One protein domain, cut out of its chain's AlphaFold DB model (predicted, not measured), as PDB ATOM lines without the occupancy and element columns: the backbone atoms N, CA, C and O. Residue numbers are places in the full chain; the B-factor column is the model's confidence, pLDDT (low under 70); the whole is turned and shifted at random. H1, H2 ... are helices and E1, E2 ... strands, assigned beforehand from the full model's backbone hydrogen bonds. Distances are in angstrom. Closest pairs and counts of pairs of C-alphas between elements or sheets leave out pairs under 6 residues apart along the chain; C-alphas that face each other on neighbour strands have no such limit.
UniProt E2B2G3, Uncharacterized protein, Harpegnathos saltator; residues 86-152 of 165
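AT A GLANCE: This is residues 86 to 152 of the 165 residues of an uncharacterized protein of Harpegnathos saltator (UniProt E2B2G3). A narrow, three-stranded sheet makes one end of an elongated domain, and H2 leads away from the end of its long inner strand E3 as an arm toward the other end, where residues 142 to 148, of which 142 to 146 belong to H2, stick out. H1 sits beside the sheet and only grazes it, and a long loop, residues 104 to 116, leads from H1 back to the E2 and E3 hairpin. The printed part has 67 residues, with two named helices and three named strands in the order E1, H1, E2, E3, H2. The sheet is mixed, in the order E1, E3, E2, and the class is mixed, helices and strands. The whole is loose, with a radius of gyration of the C-alphas of 14.0 A and spans of 45 by 24 by 19 A.

HOW THE PARTS SIT: E1, residues 88 to 91, is an edge strand and the parallel neighbour of E3, residues 123 to 132, with 25 degrees between their directions. N 89 and O 129 are 2.8 A apart and N 131 and O 89 are 3.0 A apart, both within hydrogen-bond range. H1, residues 95 to 103, only grazes the sheet, with its residues 97 to 101. Its closest C-alphas to E1 are those of Asn 97 and Ser 91, 7.0 A apart, and to E3 those of Trp 101 and Ile 130, 7.8 A apart. E2, residues 117 to 120, is the other edge strand and forms a hairpin with E3, antiparallel at 146 degrees. N 118 and O 128 are 3.0 A apart and N 120 and O 126 are 2.9 A apart, within hydrogen-bond range. The pairing of E3 is staggered: residues 123 to 129 pair with E2 and residues 129 to 132 with E1, and E3 bends by 71 degrees at residue 126. H2, residues 134 to 146, is not on the sheet, and it is apart from E1, H1 and E2. In H2 every O i to N i+4 pair is within hydrogen-bond range; in H1 4 of 5 are.

IN THESE COORDINATES: E1, Val 88 to Ser 91, begins at C-alpha 88, (32.043, -29.768, 11.279). H1, Ala 95 to Ile 103, is 13.1 A long from first to last C-alpha. E2 runs from Tyr 117 to His 120. E3, Asp 123 to Pro 132, is the longest strand, 22.9 A, and begins at C-alpha 123, (37.060, -38.334, 20.599). H2, Ser 134 to Thr 146, is 18.4 A long and ends at C-alpha 146, (21.976, -21.549, -16.883).

THE WHOLE: The two C-alphas farthest apart are those of Asp 123 and Gly 148, at 45.4 A. The printed part has no cut. The link from H1 to E2 is long, with 13 residues, and the other links are tight. The mean pLDDT of the printed part is 90.5, and residue 110 alone is under 70.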
ATOM      1  N   ILE A  86      34.680 -29.342  17.881       97.12
ATOM      2  CA  ILE A  86      34.471 -29.088  16.452       97.12
ATOM      3  C   ILE A  86      33.665 -30.238  15.842       97.12
ATOM      4  O   ILE A  86      34.179 -31.329  15.630       97.12
ATOM      5  N   LYS A  87      32.389 -29.995  15.525       97.06
ATOM      6  CA  LYS A  87      31.526 -31.002  14.878       97.06
ATOM      7  C   LYS A  87      31.673 -31.039  13.355       97.06
ATOM      8  O   LYS A  87      31.446 -32.078  12.739       97.06
ATOM      9  N   VAL A  88      32.037 -29.914  12.737       97.19
ATOM     10  CA  VAL A  88      32.043 -29.768  11.279       97.19
ATOM     11  C   VAL A  88      33.166 -28.857  10.787       97.19
ATOM     12  O   VAL A  88      33.413 -27.798  11.360       97.19
ATOM     13  N   VAL A  89      33.798 -29.246   9.680       97.44
ATOM     14  CA  VAL A  89      34.693 -28.404   8.879       97.44
ATOM     15  C   VAL A  89      33.996 -28.044   7.568       97.44
ATOM     16  O   VAL A  89      33.581 -28.922   6.810       97.44
ATOM     17  N   ILE A  90      33.878 -26.744   7.294       96.44
ATOM     18  CA  ILE A  90      33.238 -26.213   6.085       96.44
ATOM     19  C   ILE A  90      34.301 -25.576   5.193       96.44
ATOM     20  O   ILE A  90      35.093 -24.756   5.655       96.44
ATOM     21  N   SER A  91      34.311 -25.913   3.902       95.00
ATOM     22  CA  SER A  91      35.193 -25.251   2.934       95.00
ATOM     23  C   SER A  91      34.549 -25.085   1.562       95.00
ATOM     24  O   SER A  91      33.663 -25.844   1.176       95.00
ATOM     25  N   ALA A  92      35.061 -24.147   0.762       91.31
ATOM     26  CA  ALA A  92      34.694 -24.043  -0.649       91.31
ATOM     27  C   ALA A  92      35.044 -25.321  -1.434       91.31
ATOM     28  O   ALA A  92      35.922 -26.085  -1.041       91.31
ATOM     29  N   MET A  93      34.422 -25.516  -2.598       87.94
ATOM     30  CA  MET A  93      34.586 -26.723  -3.420       87.94
ATOM     31  C   MET A  93      35.679 -26.610  -4.493       87.94
ATOM     32  O   MET A  93      35.564 -27.244  -5.540       87.94
ATOM     33  N   SER A  94      36.722 -25.800  -4.302       88.06
ATOM     34  CA  SER A  94      37.799 -25.680  -5.298       88.06
ATOM     35  C   SER A  94      38.572 -26.999  -5.462       88.06
ATOM     36  O   SER A  94      38.553 -27.860  -4.581       88.06
ATOM     37  N   ALA A  95      39.278 -27.177  -6.583       88.75
ATOM     38  CA  ALA A  95      40.091 -28.378  -6.808       88.75
ATOM     39  C   ALA A  95      41.135 -28.603  -5.698       88.75
ATOM     40  O   ALA A  95      41.333 -29.740  -5.274       88.75
ATOM     41  N   LEU A  96      41.731 -27.519  -5.186       89.44
ATOM     42  CA  LEU A  96      42.659 -27.554  -4.055       89.44
ATOM     43  C   LEU A  96      41.966 -28.007  -2.766       89.44
ATOM     44  O   LEU A  96      42.472 -28.901  -2.097       89.44
ATOM     45  N   ASN A  97      40.774 -27.501  -2.444       91.38
ATOM     46  CA  ASN A  97      40.076 -27.943  -1.233       91.38
ATOM     47  C   ASN A  97      39.633 -29.408  -1.316       91.38
ATOM     48  O   ASN A  97      39.800 -30.187  -0.383       91.38
ATOM     49  N   ARG A  98      39.171 -29.843  -2.490       92.19
ATOM     50  CA  ARG A  98      38.823 -31.253  -2.714       92.19
ATOM     51  C   ARG A  98      40.029 -32.191  -2.635       92.19
ATOM     52  O   ARG A  98      39.840 -33.397  -2.525       92.19
ATOM     53  N   SER A  99      41.259 -31.687  -2.738       93.50
ATOM     54  CA  SER A  99      42.450 -32.534  -2.648       93.50
ATOM     55  C   SER A  99      42.718 -33.015  -1.219       93.50
ATOM     56  O   SER A  99      43.021 -34.191  -1.042       93.50
ATOM     57  N   TRP A 100      42.506 -32.176  -0.198       94.94
ATOM     58  CA  TRP A 100      42.632 -32.607   1.198       94.94
ATOM     59  C   TRP A 100      41.407 -33.398   1.675       94.94
ATOM     60  O   TRP A 100      41.544 -34.286   2.509       94.94
ATOM     61  N   TRP A 101      40.232 -33.194   1.067       95.31
ATOM     62  CA  TRP A 101      39.072 -34.080   1.269       95.31
ATOM     63  C   TRP A 101      39.400 -35.531   0.911       95.31
ATOM     64  O   TRP A 101      39.052 -36.445   1.650       95.31
ATOM     65  N   LYS A 102      40.113 -35.746  -0.203       93.19
ATOM     66  CA  LYS A 102      40.533 -37.087  -0.630       93.19
ATOM     67  C   LYS A 102      41.488 -37.743   0.364       93.19
ATOM     68  O   LYS A 102      41.372 -38.942   0.573       93.19
ATOM     69  N   ILE A 103      42.393 -36.971   0.975       95.12
ATOM     70  CA  ILE A 103      43.291 -37.474   2.030       95.12
ATOM     71  C   ILE A 103      42.470 -37.996   3.213       95.12
ATOM     72  O   ILE A 103      42.767 -39.057   3.748       95.12
ATOM     73  N   LEU A 104      41.392 -37.295   3.564       95.00
ATOM     74  CA  LEU A 104      40.461 -37.684   4.627       95.00
ATOM     75  C   LEU A 104      39.406 -38.711   4.178       95.00
ATOM     76  O   LEU A 104      38.430 -38.943   4.883       95.00
ATOM     77  N   ASN A 105      39.581 -39.322   3.002       93.44
ATOM     78  CA  ASN A 105      38.661 -40.294   2.411       93.44
ATOM     79  C   ASN A 105      37.205 -39.794   2.278       93.44
ATOM     80  O   ASN A 105      36.247 -40.565   2.368       93.44
ATOM     81  N   ILE A 106      37.031 -38.489   2.049       93.00
ATOM     82  CA  ILE A 106      35.729 -37.855   1.831       93.00
ATOM     83  C   ILE A 106      35.350 -37.952   0.354       93.00
ATOM     84  O   ILE A 106      36.082 -37.503  -0.535       93.00
ATOM     85  N   THR A 107      34.189 -38.543   0.079       85.88
ATOM     86  CA  THR A 107      33.734 -38.888  -1.271       85.88
ATOM     87  C   THR A 107      32.264 -38.524  -1.484       85.88
ATOM     88  O   THR A 107      31.425 -38.618  -0.593       85.88
ATOM     89  N   GLY A 108      31.944 -38.107  -2.710       77.56
ATOM     90  CA  GLY A 108      30.585 -37.766  -3.141       77.56
ATOM     91  C   GLY A 108      30.415 -37.954  -4.646       77.56
ATOM     92  O   GLY A 108      29.934 -37.058  -5.335       77.56
ATOM     93  N   LYS A 109      30.925 -39.069  -5.195       72.12
ATOM     94  CA  LYS A 109      30.828 -39.358  -6.634       72.12
ATOM     95  C   LYS A 109      29.482 -40.014  -6.951       72.12
ATOM     96  O   LYS A 109      28.920 -40.716  -6.120       72.12
ATOM     97  N   LYS A 110      29.026 -39.851  -8.198       66.81
ATOM     98  CA  LYS A 110      27.737 -40.349  -8.719       66.81
ATOM     99  C   LYS A 110      27.452 -41.833  -8.425       66.81
ATOM    100  O   LYS A 110      26.297 -42.196  -8.260       66.81
ATOM    101  N   TRP A 111      28.488 -42.669  -8.372       74.38
ATOM    102  CA  TRP A 111      28.375 -44.129  -8.251       74.38
ATOM    103  C   TRP A 111      28.984 -44.686  -6.960       74.38
ATOM    104  O   TRP A 111      29.259 -45.876  -6.871       74.38
ATOM    105  N   THR A 112      29.266 -43.829  -5.979       71.94
ATOM    106  CA  THR A 112      29.882 -44.236  -4.711       71.94
ATOM    107  C   THR A 112      29.009 -43.815  -3.549       71.94
ATOM    108  O   THR A 112      28.444 -42.721  -3.585       71.94
ATOM    109  N   THR A 113      28.981 -44.621  -2.490       79.25
ATOM    110  CA  THR A 113      28.422 -44.206  -1.202       79.25
ATOM    111  C   THR A 113      29.067 -42.896  -0.772       79.25
ATOM    112  O   THR A 113      30.293 -42.762  -0.801       79.25
ATOM    113  N   VAL A 114      28.237 -41.919  -0.415       85.19
ATOM    114  CA  VAL A 114      28.716 -40.640   0.103       85.19
ATOM    115  C   VAL A 114      29.372 -40.901   1.453       85.19
ATOM    116  O   VAL A 114      28.720 -41.400   2.368       85.19
ATOM    117  N   ASN A 115      30.649 -40.551   1.575       90.50
ATOM    118  CA  ASN A 115      31.334 -40.500   2.856       90.50
ATOM    119  C   ASN A 115      31.723 -39.054   3.149       90.50
ATOM    120  O   ASN A 115      32.540 -38.477   2.435       90.50
ATOM    121  N   ASN A 116      31.129 -38.468   4.183       93.25
ATOM    122  CA  ASN A 116      31.300 -37.061   4.538       93.25
ATOM    123  C   ASN A 116      31.802 -36.856   5.972       93.25
ATOM    124  O   ASN A 116      31.699 -35.747   6.496       93.25
ATOM    125  N   TYR A 117      32.324 -37.899   6.616       96.06
ATOM    126  CA  TYR A 117      32.882 -37.785   7.956       96.06
ATOM    127  C   TYR A 117      34.128 -38.648   8.140       96.06
ATOM    128  O   TYR A 117      34.366 -39.614   7.415       96.06
ATOM    129  N   ILE A 118      34.898 -38.287   9.161       96.44
ATOM    130  CA  ILE A 118      35.964 -39.103   9.738       96.44
ATOM    131  C   ILE A 118      35.699 -39.310  11.231       96.44
ATOM    132  O   ILE A 118      34.852 -38.635  11.827       96.44
ATOM    133  N   GLN A 119      36.433 -40.234  11.846       97.06
ATOM    134  CA  GLN A 119      36.466 -40.344  13.301       97.06
ATOM    135  C   GLN A 119      37.032 -39.050  13.901       97.06
ATOM    136  O   GLN A 119      38.059 -38.561  13.429       97.06
ATOM    137  N   HIS A 120      36.378 -38.480  14.919       96.81
ATOM    138  CA  HIS A 120      36.849 -37.233  15.516       96.81
ATOM    139  C   HIS A 120      38.238 -37.437  16.164       96.81
ATOM    140  O   HIS A 120      38.414 -38.364  16.961       96.81
ATOM    141  N   PRO A 121      39.243 -36.590  15.859       95.06
ATOM    142  CA  PRO A 121      40.636 -36.838  16.250       95.06
ATOM    143  C   PRO A 121      40.871 -36.753  17.765       95.06
ATOM    144  O   PRO A 121      41.838 -37.319  18.266       95.06
ATOM    145  N   CYS A 122      39.991 -36.069  18.500       96.00
ATOM    146  CA  CYS A 122      40.061 -35.975  19.961       96.00
ATOM    147  C   CYS A 122      39.063 -36.893  20.686       96.00
ATOM    148  O   CYS A 122      39.184 -37.056  21.894       96.00
ATOM    149  N   ASP A 123      38.090 -37.488  19.979       93.38
ATOM    150  CA  ASP A 123      37.060 -38.334  20.599       93.38
ATOM    151  C   ASP A 123      36.650 -39.492  19.673       93.38
ATOM    152  O   ASP A 123      36.074 -39.317  18.600       93.38
ATOM    153  N   LYS A 124      36.922 -40.721  20.119       92.12
ATOM    154  CA  LYS A 124      36.631 -41.949  19.367       92.12
ATOM    155  C   LYS A 124      35.142 -42.306  19.296       92.12
ATOM    156  O   LYS A 124      34.789 -43.235  18.576       92.12
ATOM    157  N   LYS A 125      34.266 -41.617  20.025       94.00
ATOM    158  CA  LYS A 125      32.810 -41.831  19.963       94.00
ATOM    159  C   LYS A 125      32.116 -40.868  19.004       94.00
ATOM    160  O   LYS A 125      30.987 -41.116  18.594       94.00
ATOM    161  N   GLU A 126      32.802 -39.800  18.616       94.50
ATOM    162  CA  GLU A 126      32.228 -38.684  17.873       94.50
ATOM    163  C   GLU A 126      32.686 -38.658  16.418       94.50
ATOM    164  O   GLU A 126      33.786 -39.085  16.071       94.50
ATOM    165  N   LYS A 127      31.846 -38.117  15.540       96.62
ATOM    166  CA  LYS A 127      32.177 -37.947  14.122       96.62
ATOM    167  C   LYS A 127      32.546 -36.498  13.845       96.62
ATOM    168  O   LYS A 127      31.898 -35.581  14.344       96.62
ATOM    169  N   LEU A 128      33.561 -36.301  13.009       97.62
ATOM    170  CA  LEU A 128      33.885 -35.001  12.436       97.62
ATOM    171  C   LEU A 128      33.376 -34.957  10.997       97.62
ATOM    172  O   LEU A 128      33.873 -35.690  10.141       97.62
ATOM    173  N   TYR A 129      32.411 -34.083  10.728       97.25
ATOM    174  CA  TYR A 129      31.838 -33.929   9.395       97.25
ATOM    175  C   TYR A 129      32.639 -32.941   8.546       97.25
ATOM    176  O   TYR A 129      33.126 -31.923   9.034       97.25
ATOM    177  N   ILE A 130      32.731 -33.212   7.249       96.38
ATOM    178  CA  ILE A 130      33.335 -32.323   6.256       96.38
ATOM    179  C   ILE A 130      32.273 -32.016   5.214       96.38
ATOM    180  O   ILE A 130      31.719 -32.926   4.594       96.38
ATOM    181  N   MET A 131      31.974 -30.733   5.028       92.94
ATOM    182  CA  MET A 131      30.929 -30.304   4.102       92.94
ATOM    183  C   MET A 131      31.369 -29.138   3.211       92.94
ATOM    184  O   MET A 131      32.182 -28.299   3.613       92.94
ATOM    185  N   PRO A 132      30.834 -29.067   1.980       93.44
ATOM    186  CA  PRO A 132      30.966 -27.874   1.166       93.44
ATOM    187  C   PRO A 132      30.196 -26.699   1.779       93.44
ATOM    188  O   PRO A 132      29.149 -26.885   2.395       93.44
ATOM    189  N   ASP A 133      30.662 -25.480   1.519       92.88
ATOM    190  CA  ASP A 133      29.837 -24.281   1.702       92.88
ATOM    191  C   ASP A 133      28.578 -24.353   0.817       92.88
ATOM    192  O   ASP A 133      28.670 -24.442  -0.414       92.88
ATOM    193  N   SER A 134      27.404 -24.298   1.450       90.75
ATOM    194  CA  SER A 134      26.097 -24.415   0.801       90.75
ATOM    195  C   SER A 134      25.861 -23.327  -0.244       90.75
ATOM    196  O   SER A 134      25.279 -23.607  -1.293       90.75
ATOM    197  N   VAL A 135      26.373 -22.112  -0.022       91.69
ATOM    198  CA  VAL A 135      26.228 -20.999  -0.971       91.69
ATOM    199  C   VAL A 135      26.967 -21.313  -2.269       91.69
ATOM    200  O   VAL A 135      26.442 -21.108  -3.366       91.69
ATOM    201  N   HIS A 136      28.176 -21.864  -2.167       88.94
ATOM    202  CA  HIS A 136      28.948 -22.280  -3.333       88.94
ATOM    203  C   HIS A 136      28.342 -23.493  -4.043       88.94
ATOM    204  O   HIS A 136      28.364 -23.532  -5.273       88.94
ATOM    205  N   VAL A 137      27.761 -24.448  -3.308       90.50
ATOM    206  CA  VAL A 137      27.014 -25.567  -3.911       90.50
ATOM    207  C   VAL A 137      25.853 -25.034  -4.742       90.50
ATOM    208  O   VAL A 137      25.744 -25.362  -5.922       90.50
ATOM    209  N   PHE A 138      25.022 -24.178  -4.149       91.69
ATOM    210  CA  PHE A 138      23.851 -23.624  -4.816       91.69
ATOM    211  C   PHE A 138      24.237 -22.815  -6.054       91.69
ATOM    212  O   PHE A 138      23.681 -23.027  -7.131       91.69
ATOM    213  N   LYS A 139      25.255 -21.951  -5.938       90.88
ATOM    214  CA  LYS A 139      25.785 -21.193  -7.075       90.88
ATOM    215  C   LYS A 139      26.230 -22.112  -8.213       90.88
ATOM    216  O   LYS A 139      25.902 -21.843  -9.363       90.88
ATOM    217  N   ASN A 140      26.941 -23.199  -7.913       89.56
ATOM    218  CA  ASN A 140      27.386 -24.147  -8.938       89.56
ATOM    219  C   ASN A 140      26.203 -24.824  -9.647       89.56
ATOM    220  O   ASN A 140      26.238 -24.976 -10.867       89.56
ATOM    221  N   VAL A 141      25.153 -25.196  -8.907       90.25
ATOM    222  CA  VAL A 141      23.922 -25.760  -9.484       90.25
ATOM    223  C   VAL A 141      23.236 -24.743 -10.393       90.25
ATOM    224  O   VAL A 141      22.933 -25.065 -11.540       90.25
ATOM    225  N   ALA A 142      23.055 -23.508  -9.921       92.06
ATOM    226  CA  ALA A 142      22.438 -22.437 -10.697       92.06
ATOM    227  C   ALA A 142      23.221 -22.143 -11.987       92.06
ATOM    228  O   ALA A 142      22.638 -22.158 -13.067       92.06
ATOM    229  N   CYS A 143      24.545 -21.970 -11.898       92.25
ATOM    230  CA  CYS A 143      25.402 -21.748 -13.064       92.25
ATOM    231  C   CYS A 143      25.344 -22.914 -14.065       92.25
ATOM    232  O   CYS A 143      25.344 -22.695 -15.274       92.25
ATOM    233  N   SER A 144      25.277 -24.152 -13.570       89.81
ATOM    234  CA  SER A 144      25.151 -25.340 -14.415       89.81
ATOM    235  C   SER A 144      23.824 -25.355 -15.179       89.81
ATOM    236  O   SER A 144      23.819 -25.612 -16.380       89.81
ATOM    237  N   LEU A 145      22.714 -25.034 -14.508       91.50
ATOM    238  CA  LEU A 145      21.394 -24.934 -15.135       91.50
ATOM    239  C   LEU A 145      21.349 -23.830 -16.197       91.50
ATOM    240  O   LEU A 145      20.861 -24.060 -17.298       91.50
ATOM    241  N   THR A 146      21.916 -22.653 -15.909       93.31
ATOM    242  CA  THR A 146      21.976 -21.549 -16.883       93.31
ATOM    243  C   THR A 146      22.852 -21.859 -18.094       93.31
ATOM    244  O   THR A 146      22.637 -21.296 -19.159       93.31
ATOM    245  N   ALA A 147      23.821 -22.769 -17.951       93.44
ATOM    246  CA  ALA A 147      24.646 -23.253 -19.057       93.44
ATOM    247  C   ALA A 147      23.950 -24.337 -19.907       93.44
ATOM    248  O   ALA A 147      24.559 -24.861 -20.834       93.44
ATOM    249  N   GLY A 148      22.695 -24.691 -19.594       90.94
ATOM    250  CA  GLY A 148      21.910 -25.687 -20.326       90.94
ATOM    251  C   GLY A 148      22.091 -27.129 -19.843       90.94
ATOM    252  O   GLY A 148      21.577 -28.050 -20.476       90.94
ATOM    253  N   ASN A 149      22.789 -27.361 -18.726       88.56
ATOM    254  CA  ASN A 149      22.930 -28.711 -18.179       88.56
ATOM    255  C   ASN A 149      21.647 -29.151 -17.463       88.56
ATOM    256  O   ASN A 149      21.024 -28.379 -16.735       88.56
ATOM    257  N   THR A 150      21.299 -30.429 -17.589       83.56
ATOM    258  CA  THR A 150      20.123 -31.022 -16.943       83.56
ATOM    259  C   THR A 150      20.451 -31.606 -15.567       83.56
ATOM    260  O   THR A 150      21.535 -32.141 -15.323       83.56
ATOM    261  N   LEU A 151      19.494 -31.514 -14.640       76.19
ATOM    262  CA  LEU A 151      19.570 -32.189 -13.346       76.19
ATOM    263  C   LEU A 151      18.985 -33.594 -13.465       76.19
ATOM    264  O   LEU A 151      17.836 -33.769 -13.860       76.19
ATOM    265  N   PHE A 152      19.764 -34.595 -13.070       71.81
ATOM    266  CA  PHE A 152      19.295 -35.972 -12.981       71.81
ATOM    267  C   PHE A 152      18.941 -36.294 -11.533       71.81
ATOM    268  O   PHE A 152      19.758 -36.101 -10.629       71.81
TER     269      PHE A 152